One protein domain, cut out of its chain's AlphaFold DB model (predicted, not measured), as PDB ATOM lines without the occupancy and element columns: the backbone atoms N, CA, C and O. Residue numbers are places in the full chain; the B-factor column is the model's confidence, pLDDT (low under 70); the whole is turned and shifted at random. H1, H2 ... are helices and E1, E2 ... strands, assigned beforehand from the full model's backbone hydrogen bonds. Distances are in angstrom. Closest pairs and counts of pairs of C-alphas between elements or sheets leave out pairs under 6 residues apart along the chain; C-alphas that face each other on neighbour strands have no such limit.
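What this domain is: This is residues 27 to 138 of the 141 residues of an uncharacterized protein of marine metagenome (UniProt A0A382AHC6). One long helix, H1, runs along one face of a small antiparallel sheet, E1 E2 E3 E4 in order, and its residues 27 to 45 stick out as a free arm. Short H2 sits on the same face. The 112 printed residues, mixed in class, run H1 H2 E1 E2 E3 E4; the whole is loose, radius of gyration of the C-alphas 17.3 A, spanning 65 by 27 by 21 A.

How they stand to each other: Look first at the meander, successive antiparallel neighbours: E1, residues 103 to 110, E2, 113 to 120, E3, 126 to 130, and E4, 135 to 137. Within hydrogen-bond range you find N 104 and O 119, 2.9 A, N 118 and O 127, 2.8 A, and N 128 and O 136, 2.9 A. H1, residues 27 to 71, makes two layers with this sheet, over E2 and E3, at a height over the sheet of 9.5 A; its closest C-alphas to E3 are Leu 57 and Ile 129, 6.3 A. H2, residues 83 to 90, over none of the strands, touches residues 60 to 67 of H1 alone, closest at C-alphas Leu 90 and Met 63, 6.6 A. Every O i to N i+4 pair is within range in H2, 37 of 41 in H1.

Where its parts are: Find C-alpha 27 at (41.776, 142.659, 100.245); H1 runs 62.7 A to C-alpha 71, with a kink of 38 degrees near residue 36. E1 measures 21.2 A and E2 23.4 A; E4 ends at (47.472, 136.504, 59.034).

The domain as a whole: The printed part has no cut; H1 to H2 and H2 to E1 are long links, and no printed residue is under 70 in pLDDT.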
ATOM      1  N   VAL A  27      40.795 141.975 101.105       94.44
ATOM      2  CA  VAL A  27      41.776 142.659 100.245       94.44
ATOM      3  C   VAL A  27      42.994 141.780  99.951       94.44
ATOM      4  O   VAL A  27      43.536 141.860  98.849       94.44
ATOM      5  N   ALA A  28      43.381 140.895 100.877       95.19
ATOM      6  CA  ALA A  28      44.444 139.920 100.642       95.19
ATOM      7  C   ALA A  28      44.074 138.932  99.522       95.19
ATOM      8  O   ALA A  28      44.871 138.714  98.609       95.19
ATOM      9  N   ILE A  29      42.852 138.385  99.533       96.12
ATOM     10  CA  ILE A  29      42.370 137.473  98.481       96.12
ATOM     11  C   ILE A  29      42.213 138.214  97.141       96.12
ATOM     12  O   ILE A  29      42.661 137.712  96.107       96.12
ATOM     13  N   LEU A  30      41.638 139.424  97.145       95.50
ATOM     14  CA  LEU A  30      41.509 140.248  95.935       95.50
ATOM     15  C   LEU A  30      42.876 140.590  95.323       95.50
ATOM     16  O   LEU A  30      43.002 140.589  94.101       95.50
ATOM     17  N   GLY A  31      43.902 140.818  96.149       95.38
ATOM     18  CA  GLY A  31      45.273 141.047  95.688       95.38
ATOM     19  C   GLY A  31      45.844 139.862  94.904       95.38
ATOM     20  O   GLY A  31      46.406 140.053  93.824       95.38
ATOM     21  N   VAL A  32      45.643 138.632  95.395       95.44
ATOM     22  CA  VAL A  32      46.100 137.409  94.708       95.44
ATOM     23  C   VAL A  32      45.362 137.209  93.380       95.44
ATOM     24  O   VAL A  32      45.995 136.932  92.361       95.44
ATOM     25  N   ILE A  33      44.037 137.398  93.364       95.38
ATOM     26  CA  ILE A  33      43.233 137.263  92.139       95.38
ATOM     27  C   ILE A  33      43.627 138.329  91.111       95.38
ATOM     28  O   ILE A  33      43.794 138.006  89.935       95.38
ATOM     29  N   ALA A  34      43.819 139.581  91.532       92.44
ATOM     30  CA  ALA A  34      44.197 140.671  90.635       92.44
ATOM     31  C   ALA A  34      45.567 140.431  89.979       92.44
ATOM     32  O   ALA A  34      45.717 140.681  88.782       92.44
ATOM     33  N   ALA A  35      46.538 139.889  90.724       92.50
ATOM     34  CA  ALA A  35      47.876 139.605  90.203       92.50
ATOM     35  C   ALA A  35      47.863 138.626  89.012       92.50
ATOM     36  O   ALA A  35      48.622 138.806  88.060       92.50
ATOM     37  N   ILE A  36      46.983 137.620  89.035       92.31
ATOM     38  CA  ILE A  36      46.855 136.621  87.960       92.31
ATOM     39  C   ILE A  36      45.842 137.077  86.895       92.31
ATOM     40  O   ILE A  36      46.033 136.845  85.701       92.31
ATOM     41  N   GLY A  37      44.766 137.750  87.309       90.44
ATOM     42  CA  GLY A  37      43.656 138.124  86.433       90.44
ATOM     43  C   GLY A  37      43.985 139.247  85.448       90.44
ATOM     44  O   GLY A  37      43.549 139.200  84.296       90.44
ATOM     45  N   VAL A  38      44.782 140.240  85.854       88.00
ATOM     46  CA  VAL A  38      45.135 141.385  84.995       88.00
ATOM     47  C   VAL A  38      45.888 140.975  83.717       88.00
ATOM     48  O   VAL A  38      45.433 141.362  82.639       88.00
ATOM     49  N   PRO A  39      46.995 140.200  83.759       87.00
ATOM     50  CA  PRO A  39      47.712 139.825  82.536       87.00
ATOM     51  C   PRO A  39      46.887 138.914  81.620       87.00
ATOM     52  O   PRO A  39      47.035 138.967  80.402       87.00
ATOM     53  N   MET A  40      45.988 138.103  82.181       88.44
ATOM     54  CA  MET A  40      45.079 137.275  81.392       88.44
ATOM     55  C   MET A  40      44.116 138.152  80.580       88.44
ATOM     56  O   MET A  40      43.976 137.971  79.371       88.44
ATOM     57  N   LEU A  41      43.507 139.156  81.218       88.19
ATOM     58  CA  LEU A  41      42.547 140.056  80.576       88.19
ATOM     59  C   LEU A  41      43.153 140.856  79.409       88.19
ATOM     60  O   LEU A  41      42.485 141.055  78.394       88.19
ATOM     61  N   THR A  42      44.406 141.306  79.516       86.94
ATOM     62  CA  THR A  42      45.050 142.081  78.437       86.94
ATOM     63  C   THR A  42      45.230 141.259  77.158       86.94
ATOM     64  O   THR A  42      45.027 141.794  76.064       86.94
ATOM     65  N   GLY A  43      45.523 139.959  77.283       85.75
ATOM     66  CA  GLY A  43      45.556 139.019  76.159       85.75
ATOM     67  C   GLY A  43      44.193 138.889  75.475       85.75
ATOM     68  O   GLY A  43      44.088 139.095  74.266       85.75
ATOM     69  N   TYR A  44      43.126 138.681  76.256       87.56
ATOM     70  CA  TYR A  44      41.760 138.597  75.717       87.56
ATOM     71  C   TYR A  44      41.333 139.858  74.967       87.56
ATOM     72  O   TYR A  44      40.694 139.768  73.920       87.56
ATOM     73  N   ILE A  45      41.693 141.042  75.468       89.69
ATOM     74  CA  ILE A  45      41.385 142.304  74.787       89.69
ATOM     75  C   ILE A  45      42.109 142.373  73.435       89.69
ATOM     76  O   ILE A  45      41.524 142.821  72.448       89.69
ATOM     77  N   GLN A  46      43.364 141.923  73.358       88.56
ATOM     78  CA  GLN A  46      44.105 141.891  72.096       88.56
ATOM     79  C   GLN A  46      43.464 140.931  71.082       88.56
ATOM     80  O   GLN A  46      43.330 141.287  69.908       88.56
ATOM     81  N   ASP A  47      43.010 139.763  71.528       89.25
ATOM     82  CA  ASP A  47      42.323 138.796  70.668       89.25
ATOM     83  C   ASP A  47      40.938 139.283  70.228       89.25
ATOM     84  O   ASP A  47      40.572 139.134  69.060       89.25
ATOM     85  N   ALA A  48      40.198 139.962  71.106       91.06
ATOM     86  CA  ALA A  48      38.944 140.619  70.745       91.06
ATOM     87  C   ALA A  48      39.164 141.702  69.673       91.06
ATOM     88  O   ALA A  48      38.411 141.778  68.700       91.06
ATOM     89  N   LYS A  49      40.238 142.495  69.794       90.94
ATOM     90  CA  LYS A  49      40.628 143.494  68.784       90.94
ATOM     91  C   LYS A  49      40.985 142.845  67.442       90.94
ATOM     92  O   LYS A  49      40.563 143.346  66.403       90.94
ATOM     93  N   ARG A  50      41.723 141.727  67.450       91.50
ATOM     94  CA  ARG A  50      42.023 140.933  66.240       91.50
ATOM     95  C   ARG A  50      40.747 140.409  65.585       91.50
ATOM     96  O   ARG A  50      40.545 140.612  64.394       91.50
ATOM     97  N   SER A  51      39.857 139.809  66.371       92.69
ATOM     98  CA  SER A  51      38.572 139.281  65.898       92.69
ATOM     99  C   SER A  51      37.675 140.372  65.291       92.69
ATOM    100  O   SER A  51      37.067 140.178  64.233       92.69
ATOM    101  N   SER A  52      37.657 141.562  65.903       92.94
ATOM    102  CA  SER A  52      36.989 142.742  65.343       92.94
ATOM    103  C   SER A  52      37.598 143.150  63.995       92.94
ATOM    104  O   SER A  52      36.867 143.366  63.028       92.94
ATOM    105  N   ALA A  53      38.930 143.155  63.879       93.62
ATOM    106  CA  ALA A  53      39.604 143.473  62.623       93.62
ATOM    107  C   ALA A  53      39.326 142.458  61.504       93.62
ATOM    108  O   ALA A  53      39.108 142.840  60.354       93.62
ATOM    109  N   GLU A  54      39.272 141.168  61.835       94.31
ATOM    110  CA  GLU A  54      38.876 140.110  60.898       94.31
ATOM    111  C   GLU A  54      37.431 140.281  60.425       94.31
ATOM    112  O   GLU A  54      37.135 140.096  59.243       94.31
ATOM    113  N   SER A  55      36.540 140.680  61.333       94.81
ATOM    114  CA  SER A  55      35.149 140.988  61.004       94.81
ATOM    115  C   SER A  55      35.059 142.197  60.070       94.81
ATOM    116  O   SER A  55      34.385 142.116  59.046       94.81
ATOM    117  N   GLY A  56      35.821 143.262  60.338       94.94
ATOM    118  CA  GLY A  56      35.919 144.429  59.458       94.94
ATOM    119  C   GLY A  56      36.424 144.081  58.053       94.94
ATOM    120  O   GLY A  56      35.857 144.536  57.061       94.94
ATOM    121  N   LEU A  57      37.430 143.204  57.941       95.69
ATOM    122  CA  LEU A  57      37.903 142.697  56.646       95.69
ATOM    123  C   LEU A  57      36.820 141.918  55.889       95.69
ATOM    124  O   LEU A  57      36.688 142.080  54.677       95.69
ATOM    125  N   ARG A  58      36.017 141.104  56.578       95.75
ATOM    126  CA  ARG A  58      34.880 140.408  55.951       95.75
ATOM    127  C   ARG A  58      33.789 141.375  55.499       95.75
ATOM    128  O   ARG A  58      33.228 141.176  54.427       95.75
ATOM    129  N   SER A  59      33.516 142.429  56.265       95.44
ATOM    130  CA  SER A  59      32.589 143.488  55.849       95.44
ATOM    131  C   SER A  59      33.084 144.208  54.595       95.44
ATOM    132  O   SER A  59      32.295 144.405  53.675       95.44
ATOM    133  N   ILE A  60      34.385 144.523  54.518       95.44
ATOM    134  CA  ILE A  60      34.999 145.055  53.289       95.44
ATOM    135  C   ILE A  60      34.797 144.064  52.143       95.44
ATOM    136  O   ILE A  60      34.406 144.473  51.058       95.44
ATOM    137  N   TYR A  61      35.006 142.765  52.384       95.38
ATOM    138  CA  TYR A  61      34.828 141.765  51.340       95.38
ATOM    139  C   TYR A  61      33.424 141.773  50.742       95.38
ATOM    140  O   TYR A  61      33.293 141.771  49.519       95.38
ATOM    141  N   LEU A  62      32.394 141.806  51.589       94.81
ATOM    142  CA  LEU A  62      31.003 141.838  51.141       94.81
ATOM    143  C   LEU A  62      30.717 143.094  50.312       94.81
ATOM    144  O   LEU A  62      30.211 142.975  49.199       94.81
ATOM    145  N   MET A  63      31.123 144.268  50.803       94.50
ATOM    146  CA  MET A  63      30.896 145.523  50.081       94.50
ATOM    147  C   MET A  63      31.686 145.616  48.781       94.50
ATOM    148  O   MET A  63      31.181 146.161  47.815       94.50
ATOM    149  N   GLU A  64      32.884 145.040  48.697       94.31
ATOM    150  CA  GLU A  64      33.626 144.961  47.433       94.31
ATOM    151  C   GLU A  64      32.927 144.065  46.399       94.31
ATOM    152  O   GLU A  64      33.004 144.331  45.199       94.31
ATOM    153  N   GLN A  65      32.244 142.994  46.830       93.94
ATOM    154  CA  GLN A  65      31.444 142.182  45.904       93.94
ATOM    155  C   GLN A  65      30.225 142.952  45.402       93.94
ATOM    156  O   GLN A  65      29.907 142.859  44.217       93.94
ATOM    157  N   ASP A  66      29.562 143.704  46.278       94.00
ATOM    158  CA  ASP A  66      28.409 144.521  45.904       94.00
ATOM    159  C   ASP A  66      28.833 145.694  45.006       94.00
ATOM    160  O   ASP A  66      28.288 145.851  43.916       94.00
ATOM    161  N   TYR A  67      29.913 146.398  45.351       94.00
ATOM    162  CA  TYR A  67      30.490 147.465  44.532       94.00
ATOM    163  C   TYR A  67      30.879 146.973  43.130       94.00
ATOM    164  O   TYR A  67      30.566 147.613  42.130       94.00
ATOM    165  N   LYS A  68      31.484 145.781  43.020       94.00
ATOM    166  CA  LYS A  68      31.788 145.183  41.713       94.00
ATOM    167  C   LYS A  68      30.538 144.817  40.913       94.00
ATOM    168  O   LYS A  68      30.591 144.836  39.685       94.00
ATOM    169  N   ARG A  69      29.439 144.436  41.566       94.31
ATOM    170  CA  ARG A  69      28.171 144.154  40.870       94.31
ATOM    171  C   ARG A  69      27.550 145.426  40.302       94.31
ATOM    172  O   ARG A  69      26.934 145.348  39.246       94.31
ATOM    173  N   GLU A  70      27.725 146.553  40.984       93.75
ATOM    174  CA  GLU A  70      27.171 147.850  40.587       93.75
ATOM    175  C   GLU A  70      28.042 148.558  39.538       93.75
ATOM    176  O   GLU A  70      27.560 148.895  38.460       93.75
ATOM    177  N   GLU A  71      29.338 148.718  39.813       92.00
ATOM    178  CA  GLU A  71      30.266 149.519  38.997       92.00
ATOM    179  C   GLU A  71      31.117 148.670  38.032       92.00
ATOM    180  O   GLU A  71      31.858 149.192  37.199       92.00
ATOM    181  N   GLY A  72      31.070 147.336  38.144       91.94
ATOM    182  CA  GLY A  72      31.857 146.410  37.318       91.94
ATOM    183  C   GLY A  72      33.348 146.323  37.673       91.94
ATOM    184  O   GLY A  72      34.067 145.475  37.134       91.94
ATOM    185  N   VAL A  73      33.829 147.158  38.596       92.31
ATOM    186  CA  VAL A  73      35.228 147.239  39.048       92.31
ATOM    187  C   VAL A  73      35.315 147.125  40.571       92.31
ATOM    188  O   VAL A  73      34.339 147.363  41.267       92.31
ATOM    189  N   TYR A  74      36.482 146.749  41.100       93.19
ATOM    190  CA  TYR A  74      36.731 146.786  42.546       93.19
ATOM    191  C   TYR A  74      37.148 148.185  42.991       93.19
ATOM    192  O   TYR A  74      37.775 148.927  42.225       93.19
ATOM    193  N   TYR A  75      36.846 148.514  44.242       93.56
ATOM    194  CA  TYR A  75      37.288 149.755  44.848       93.56
ATOM    195  C   TYR A  75      38.707 149.581  45.415       93.56
ATOM    196  O   TYR A  75      39.115 148.526  45.901       93.56
ATOM    197  N   TYR A  76      39.521 150.629  45.301       93.56
ATOM    198  CA  TYR A  76      40.913 150.607  45.745       93.56
ATOM    199  C   TYR A  76      41.256 151.891  46.489       93.56
ATOM    200  O   TYR A  76      40.733 152.968  46.198       93.56
ATOM    201  N   THR A  77      42.209 151.796  47.414       94.00
ATOM    202  CA  THR A  77      42.717 152.943  48.166       94.00
ATOM    203  C   THR A  77      44.230 153.083  48.024       94.00
ATOM    204  O   THR A  77      44.934 152.185  47.566       94.00
ATOM    205  N   SER A  78      44.764 154.220  48.471       89.81
ATOM    206  CA  SER A  78      46.209 154.397  48.618       89.81
ATOM    207  C   SER A  78      46.752 153.639  49.833       89.81
ATOM    208  O   SER A  78      46.010 153.076  50.639       89.81
ATOM    209  N   ASN A  79      48.074 153.639  49.982       87.12
ATOM    210  CA  ASN A  79      48.740 153.065  51.146       87.12
ATOM    211  C   ASN A  79      48.491 153.916  52.398       87.12
ATOM    212  O   ASN A  79      48.340 155.132  52.306       87.12
ATOM    213  N   GLY A  80      48.526 153.277  53.568       88.44
ATOM    214  CA  GLY A  80      48.390 153.943  54.864       88.44
ATOM    215  C   GLY A  80      47.001 153.772  55.472       88.44
ATOM    216  O   GLY A  80      46.276 152.844  55.130       88.44
ATOM    217  N   ASN A  81      46.638 154.650  56.405       92.88
ATOM    218  CA  ASN A  81      45.325 154.616  57.042       92.88
ATOM    219  C   ASN A  81      44.270 155.198  56.097       92.88
ATOM    220  O   ASN A  81      44.293 156.396  55.821       92.88
ATOM    221  N   GLN A  82      43.371 154.356  55.590       94.50
ATOM    222  CA  GLN A  82      42.284 154.754  54.695       94.50
ATOM    223  C   GLN A  82      40.908 154.399  55.273       94.50
ATOM    224  O   GLN A  82      39.916 154.482  54.557       94.50
ATOM    225  N   THR A  83      40.822 154.060  56.566       93.38
ATOM    226  CA  THR A  83      39.579 153.605  57.212       93.38
ATOM    227  C   THR A  83      38.413 154.574  56.992       93.38
ATOM    228  O   THR A  83      37.330 154.151  56.604       93.38
ATOM    229  N   ILE A  84      38.652 155.883  57.139       93.12
ATOM    230  CA  ILE A  84      37.633 156.929  56.933       93.12
ATOM    231  C   ILE A  84      37.144 156.951  55.477       93.12
ATOM    232  O   ILE A  84      35.953 157.097  55.205       93.12
ATOM    233  N   ARG A  85      38.059 156.790  54.516       93.06
ATOM    234  CA  ARG A  85      37.711 156.782  53.089       93.06
ATOM    235  C   ARG A  85      36.918 155.540  52.723       93.06
ATOM    236  O   ARG A  85      35.951 155.647  51.988       93.06
ATOM    237  N   ILE A  86      37.269 154.390  53.288       94.12
ATOM    238  CA  ILE A  86      36.512 153.156  53.083       94.12
ATOM    239  C   ILE A  86      35.105 153.300  53.692       94.12
ATOM    240  O   ILE A  86      34.128 153.022  53.007       94.12
ATOM    241  N   ASN A  87      34.970 153.820  54.917       94.25
ATOM    242  CA  ASN A  87      33.658 154.084  55.530       94.25
ATOM    243  C   ASN A  87      32.791 155.028  54.687       94.25
ATOM    244  O   ASN A  87      31.601 154.798  54.498       94.25
ATOM    245  N   THR A  88      33.377 156.098  54.155       91.69
ATOM    246  CA  THR A  88      32.620 157.101  53.393       91.69
ATOM    247  C   THR A  88      32.317 156.674  51.958       91.69
ATOM    248  O   THR A  88      31.221 156.947  51.481       91.69
ATOM    249  N   GLN A  89      33.249 156.004  51.275       91.81
ATOM    250  CA  GLN A  89      33.132 155.684  49.848       91.81
ATOM    251  C   GLN A  89      32.610 154.266  49.592       91.81
ATOM    252  O   GLN A  89      31.744 154.102  48.743       91.81
ATOM    253  N   LEU A  90      33.101 153.259  50.325       92.88
ATOM    254  CA  LEU A  90      32.700 151.859  50.137       92.88
ATOM    255  C   LEU A  90      31.480 151.486  50.994       92.88
ATOM    256  O   LEU A  90      30.609 150.763  50.534       92.88
ATOM    257  N   PHE A  91      31.393 152.000  52.225       93.50
ATOM    258  CA  PHE A  91      30.239 151.782  53.114       93.50
ATOM    259  C   PHE A  91      29.197 152.916  53.051       93.50
ATOM    260  O   PHE A  91      28.348 153.027  53.938       93.50
ATOM    261  N   SER A  92      29.272 153.786  52.039       89.81
ATOM    262  CA  SER A  92      28.315 154.881  51.802       89.81
ATOM    263  C   SER A  92      28.077 155.799  53.016       89.81
ATOM    264  O   SER A  92      26.969 156.284  53.240       89.81
ATOM    265  N   GLY A  93      29.109 156.033  53.832       86.38
ATOM    266  CA  GLY A  93      29.039 156.868  55.035       86.38
ATOM    267  C   GLY A  93      28.728 156.109  56.327       86.38
ATOM    268  O   GLY A  93      28.742 156.719  57.399       86.38
ATOM    269  N   ASN A  94      28.485 154.798  56.266       88.19
ATOM    270  CA  ASN A  94      28.301 153.982  57.459       88.19
ATOM    271  C   ASN A  94      29.649 153.713  58.152       88.19
ATOM    272  O   ASN A  94      30.637 153.326  57.526       88.19
ATOM    273  N   LYS A  95      29.690 153.899  59.475       86.56
ATOM    274  CA  LYS A  95      30.888 153.700  60.305       86.56
ATOM    275  C   LYS A  95      31.056 152.234  60.693       86.56
ATOM    276  O   LYS A  95      31.042 151.883  61.870       86.56
ATOM    277  N   THR A  96      31.178 151.367  59.694       88.25
ATOM    278  CA  THR A  96      31.332 149.921  59.902       88.25
ATOM    279  C   THR A  96      32.733 149.561  60.397       88.25
ATOM    280  O   THR A  96      32.889 148.618  61.170       88.25
ATOM    281  N   LEU A  97      33.752 150.323  59.992       90.88
ATOM    282  CA  LEU A  97      35.120 150.161  60.474       90.88
ATOM    283  C   LEU A  97      35.439 151.202  61.549       90.88
ATOM    284  O   LEU A  97      35.134 152.384  61.390       90.88
ATOM    285  N   ASP A  98      36.109 150.776  62.615       91.62
ATOM    286  CA  ASP A  98      36.553 151.678  63.675       91.62
ATOM    287  C   ASP A  98      37.707 152.575  63.190       91.62
ATOM    288  O   ASP A  98      38.815 152.117  62.900       91.62
ATOM    289  N   GLU A  99      37.439 153.876  63.094       89.25
ATOM    290  CA  GLU A  99      38.390 154.900  62.647       89.25
ATOM    291  C   GLU A  99      39.453 155.226  63.708       89.25
ATOM    292  O   GLU A  99      40.572 155.625  63.362       89.25
ATOM    293  N   ALA A 100      39.133 155.047  64.991       87.06
ATOM    294  CA  ALA A 100      40.010 155.346  66.122       87.06
ATOM    295  C   ALA A 100      40.691 154.093  66.701       87.06
ATOM    296  O   ALA A 100      41.652 154.227  67.460       87.06
ATOM    297  N   GLY A 101      40.231 152.906  66.309       87.62
ATOM    298  CA  GLY A 101      40.693 151.622  66.822       87.62
ATOM    299  C   GLY A 101      42.166 151.292  66.559       87.62
ATOM    300  O   GLY A 101      42.900 151.994  65.857       87.62
ATOM    301  N   ASP A 102      42.606 150.165  67.124       91.19
ATOM    302  CA  ASP A 102      43.993 149.683  67.037       91.19
ATOM    303  C   ASP A 102      44.412 149.231  65.635       91.19
ATOM    304  O   ASP A 102      45.604 149.038  65.401       91.19
ATOM    305  N   TYR A 103      43.465 149.033  64.719       93.12
ATOM    306  CA  TYR A 103      43.720 148.618  63.344       93.12
ATOM    307  C   TYR A 103      43.269 149.702  62.372       93.12
ATOM    308  O   TYR A 103      42.228 150.328  62.552       93.12
ATOM    309  N   TYR A 104      44.050 149.912  61.317       94.00
ATOM    310  CA  TYR A 104      43.621 150.694  60.164       94.00
ATOM    311  C   TYR A 104      43.544 149.820  58.921       94.00
ATOM    312  O   TYR A 104      44.249 148.811  58.811       94.00
ATOM    313  N   TYR A 105      42.708 150.249  57.980       95.38
ATOM    314  CA  TYR A 105      42.395 149.481  56.786       95.38
ATOM    315  C   TYR A 105      42.809 150.220  55.519       95.38
ATOM    316  O   TYR A 105      42.762 151.452  55.460       95.38
ATOM    317  N   TYR A 106      43.222 149.454  54.514       95.00
ATOM    318  CA  TYR A 106      43.462 149.924  53.152       95.00
ATOM    319  C   TYR A 106      43.318 148.768  52.162       95.00
ATOM    320  O   TYR A 106      43.534 147.605  52.503       95.00
ATOM    321  N   ILE A 107      42.971 149.088  50.921       95.75
ATOM    322  CA  ILE A 107      42.666 148.128  49.863       95.75
ATOM    323  C   ILE A 107      43.624 148.378  48.710       95.75
ATOM    324  O   ILE A 107      43.747 149.508  48.244       95.75
ATOM    325  N   ARG A 108      44.330 147.341  48.254       94.38
ATOM    326  CA  ARG A 108      45.245 147.448  47.110       94.38
ATOM    327  C   ARG A 108      44.812 146.548  45.961       94.38
ATOM    328  O   ARG A 108      44.275 145.466  46.220       94.38
ATOM    329  N   PRO A 109      45.127 146.938  44.714       93.38
ATOM    330  CA  PRO A 109      44.989 146.041  43.582       93.38
ATOM    331  C   PRO A 109      45.889 144.815  43.754       93.38
ATOM    332  O   PRO A 109      47.010 144.891  44.268       93.38
ATOM    333  N   TYR A 110      45.373 143.674  43.320       91.50
ATOM    334  CA  TYR A 110      46.074 142.400  43.260       91.50
ATOM    335  C   TYR A 110      45.799 141.756  41.899       91.50
ATOM    336  O   TYR A 110      44.801 142.066  41.261       91.50
ATOM    337  N   SER A 111      46.667 140.850  41.446       84.19
ATOM    338  CA  SER A 111      46.661 140.343  40.061       84.19
ATOM    339  C   SER A 111      45.304 139.841  39.538       84.19
ATOM    340  O   SER A 111      45.098 139.847  38.331       84.19
ATOM    341  N   SER A 112      44.402 139.387  40.409       82.38
ATOM    342  CA  SER A 112      43.078 138.867  40.045       82.38
ATOM    343  C   SER A 112      41.914 139.591  40.745       82.38
ATOM    344  O   SER A 112      40.801 139.073  40.786       82.38
ATOM    345  N   GLY A 113      42.152 140.778  41.311       90.00
ATOM    346  CA  GLY A 113      41.132 141.568  42.001       90.00
ATOM    347  C   GLY A 113      41.749 142.533  43.007       90.00
ATOM    348  O   GLY A 113      42.610 143.340  42.667       90.00
ATOM    349  N   TYR A 114      41.350 142.418  44.270       94.12
ATOM    350  CA  TYR A 114      41.890 143.231  45.354       94.12
ATOM    351  C   TYR A 114      42.404 142.368  46.506       94.12
ATOM    352  O   TYR A 114      42.120 141.167  46.624       94.12
ATOM    353  N   ARG A 115      43.168 143.025  47.376       94.50
ATOM    354  CA  ARG A 115      43.462 142.549  48.720       94.50
ATOM    355  C   ARG A 115      43.245 143.693  49.700       94.50
ATOM    356  O   ARG A 115      43.869 144.749  49.568       94.50
ATOM    357  N   ALA A 116      42.363 143.474  50.665       95.75
ATOM    358  CA  ALA A 116      42.144 144.399  51.763       95.75
ATOM    359  C   ALA A 116      43.051 144.011  52.929       95.75
ATOM    360  O   ALA A 116      43.234 142.829  53.224       95.75
ATOM    361  N   TYR A 117      43.644 145.007  53.568       94.25
ATOM    362  CA  TYR A 117      44.604 144.848  54.649       94.25
ATOM    363  C   TYR A 117      44.057 145.491  55.913       94.25
ATOM    364  O   TYR A 117      43.506 146.586  55.857       94.25
ATOM    365  N   ALA A 118      44.261 144.826  57.045       95.44
ATOM    366  CA  ALA A 118      44.113 145.381  58.378       95.44
ATOM    367  C   ALA A 118      45.488 145.348  59.042       95.44
ATOM    368  O   ALA A 118      46.079 144.281  59.228       95.44
ATOM    369  N   GLN A 119      46.020 146.518  59.367       92.50
ATOM    370  CA  GLN A 119      47.332 146.648  59.987       92.50
ATOM    371  C   GLN A 119      47.188 147.275  61.367       92.50
ATOM    372  O   GLN A 119      46.491 148.276  61.532       92.50
ATOM    373  N   SER A 120      47.832 146.666  62.359       92.62
ATOM    374  CA  SER A 120      47.842 147.205  63.713       92.62
ATOM    375  C   SER A 120      48.663 148.499  63.775       92.62
ATOM    376  O   SER A 120      49.713 148.615  63.144       92.62
ATOM    377  N   ARG A 121      48.187 149.473  64.554       89.38
ATOM    378  CA  ARG A 121      48.876 150.738  64.861       89.38
ATOM    379  C   ARG A 121      49.992 150.559  65.888       89.38
ATOM    380  O   ARG A 121      50.960 151.306  65.867       89.38
ATOM    381  N   SER A 122      49.846 149.569  66.766       85.31
ATOM    382  CA  SER A 122      50.718 149.366  67.932       85.31
ATOM    383  C   SER A 122      51.633 148.148  67.792       85.31
ATOM    384  O   SER A 122      52.653 148.062  68.467       85.31
ATOM    385  N   SER A 123      51.280 147.188  66.934       82.81
ATOM    386  CA  SER A 123      52.039 145.951  66.725       82.81
ATOM    387  C   SER A 123      52.356 145.735  65.243       82.81
ATOM    388  O   SER A 123      51.738 146.328  64.368       82.81
ATOM    389  N   SER A 124      53.299 144.840  64.934       85.06
ATOM    390  CA  SER A 124      53.597 144.447  63.545       85.06
ATOM    391  C   SER A 124      52.637 143.378  62.993       85.06
ATOM    392  O   SER A 124      52.945 142.706  62.007       85.06
ATOM    393  N   CYS A 125      51.467 143.223  63.622       90.75
ATOM    394  CA  CYS A 125      50.409 142.344  63.153       90.75
ATOM    395  C   CYS A 125      49.741 142.932  61.901       90.75
ATOM    396  O   CYS A 125      49.234 144.059  61.899       90.75
ATOM    397  N   LEU A 126      49.755 142.142  60.829       92.12
ATOM    398  CA  LEU A 126      49.104 142.433  59.561       92.12
ATOM    399  C   LEU A 126      48.203 141.259  59.201       92.12
ATOM    400  O   LEU A 126      48.644 140.109  59.168       92.12
ATOM    401  N   MET A 127      46.955 141.570  58.892       94.62
ATOM    402  CA  MET A 127      45.971 140.631  58.381       94.62
ATOM    403  C   MET A 127      45.503 141.116  57.022       94.62
ATOM    404  O   MET A 127      45.488 142.316  56.747       94.62
ATOM    405  N   ASN A 128      45.154 140.192  56.145       94.94
ATOM    406  CA  ASN A 128      44.598 140.538  54.853       94.94
ATOM    407  C   ASN A 128      43.536 139.538  54.425       94.94
ATOM    408  O   ASN A 128      43.566 138.379  54.832       94.94
ATOM    409  N   ILE A 129      42.615 140.010  53.600       95.56
ATOM    410  CA  ILE A 129      41.612 139.193  52.931       95.56
ATOM    411  C   ILE A 129      41.698 139.454  51.432       95.56
ATOM    412  O   ILE A 129      41.906 140.593  51.001       95.56
ATOM    413  N   ASP A 130      41.598 138.397  50.635       94.00
ATOM    414  CA  ASP A 130      41.552 138.506  49.180       94.00
ATOM    415  C   ASP A 130      40.116 138.458  48.630       94.00
ATOM    416  O   ASP A 130      39.154 138.145  49.331       94.00
ATOM    417  N   HIS A 131      39.987 138.751  47.335       92.00
ATOM    418  CA  HIS A 131      38.741 138.641  46.567       92.00
ATOM    419  C   HIS A 131      38.084 137.244  46.567       92.00
ATOM    420  O   HIS A 131      36.948 137.141  46.114       92.00
ATOM    421  N   ASN A 132      38.752 136.193  47.063       92.44
ATOM    422  CA  ASN A 132      38.206 134.838  47.213       92.44
ATOM    423  C   ASN A 132      37.828 134.523  48.669       92.44
ATOM    424  O   ASN A 132      37.667 133.356  49.024       92.44
ATOM    425  N   ASN A 133      37.702 135.546  49.524       93.31
ATOM    426  CA  ASN A 133      37.387 135.408  50.948       93.31
ATOM    427  C   ASN A 133      38.441 134.601  51.734       93.31
ATOM    428  O   ASN A 133      38.148 134.012  52.778       93.31
ATOM    429  N   LYS A 134      39.691 134.552  51.258       94.50
ATOM    430  CA  LYS A 134      40.778 133.897  51.987       94.50
ATOM    431  C   LYS A 134      41.442 134.896  52.923       94.50
ATOM    432  O   LYS A 134      42.109 135.835  52.487       94.50
ATOM    433  N   LEU A 135      41.295 134.657  54.223       94.56
ATOM    434  CA  LEU A 135      41.938 135.450  55.263       94.56
ATOM    435  C   LEU A 135      43.342 134.904  55.553       94.56
ATOM    436  O   LEU A 135      43.510 133.725  55.858       94.56
ATOM    437  N   THR A 136      44.349 135.767  55.471       93.62
ATOM    438  CA  THR A 136      45.749 135.446  55.770       93.62
ATOM    439  C   THR A 136      46.260 136.365  56.873       93.62
ATOM    440  O   THR A 136      46.111 137.585  56.797       93.62
ATOM    441  N   LYS A 137      46.888 135.782  57.896       93.44
ATOM    442  CA  LYS A 137      47.472 136.504  59.034       93.44
ATOM    443  C   LYS A 137      48.996 136.403  58.970       93.44
ATOM    444  O   LYS A 137      49.532 135.370  58.575       93.44
ATOM    445  N   SER A 138      49.688 137.480  59.319       89.38
ATOM    446  CA  SER A 138      51.141 137.476  59.520       89.38
ATOM    447  C   SER A 138      51.495 136.684  60.780       89.38
ATOM    448  O   SER A 138      50.712 136.685  61.716       89.38
TER     449      SER A 138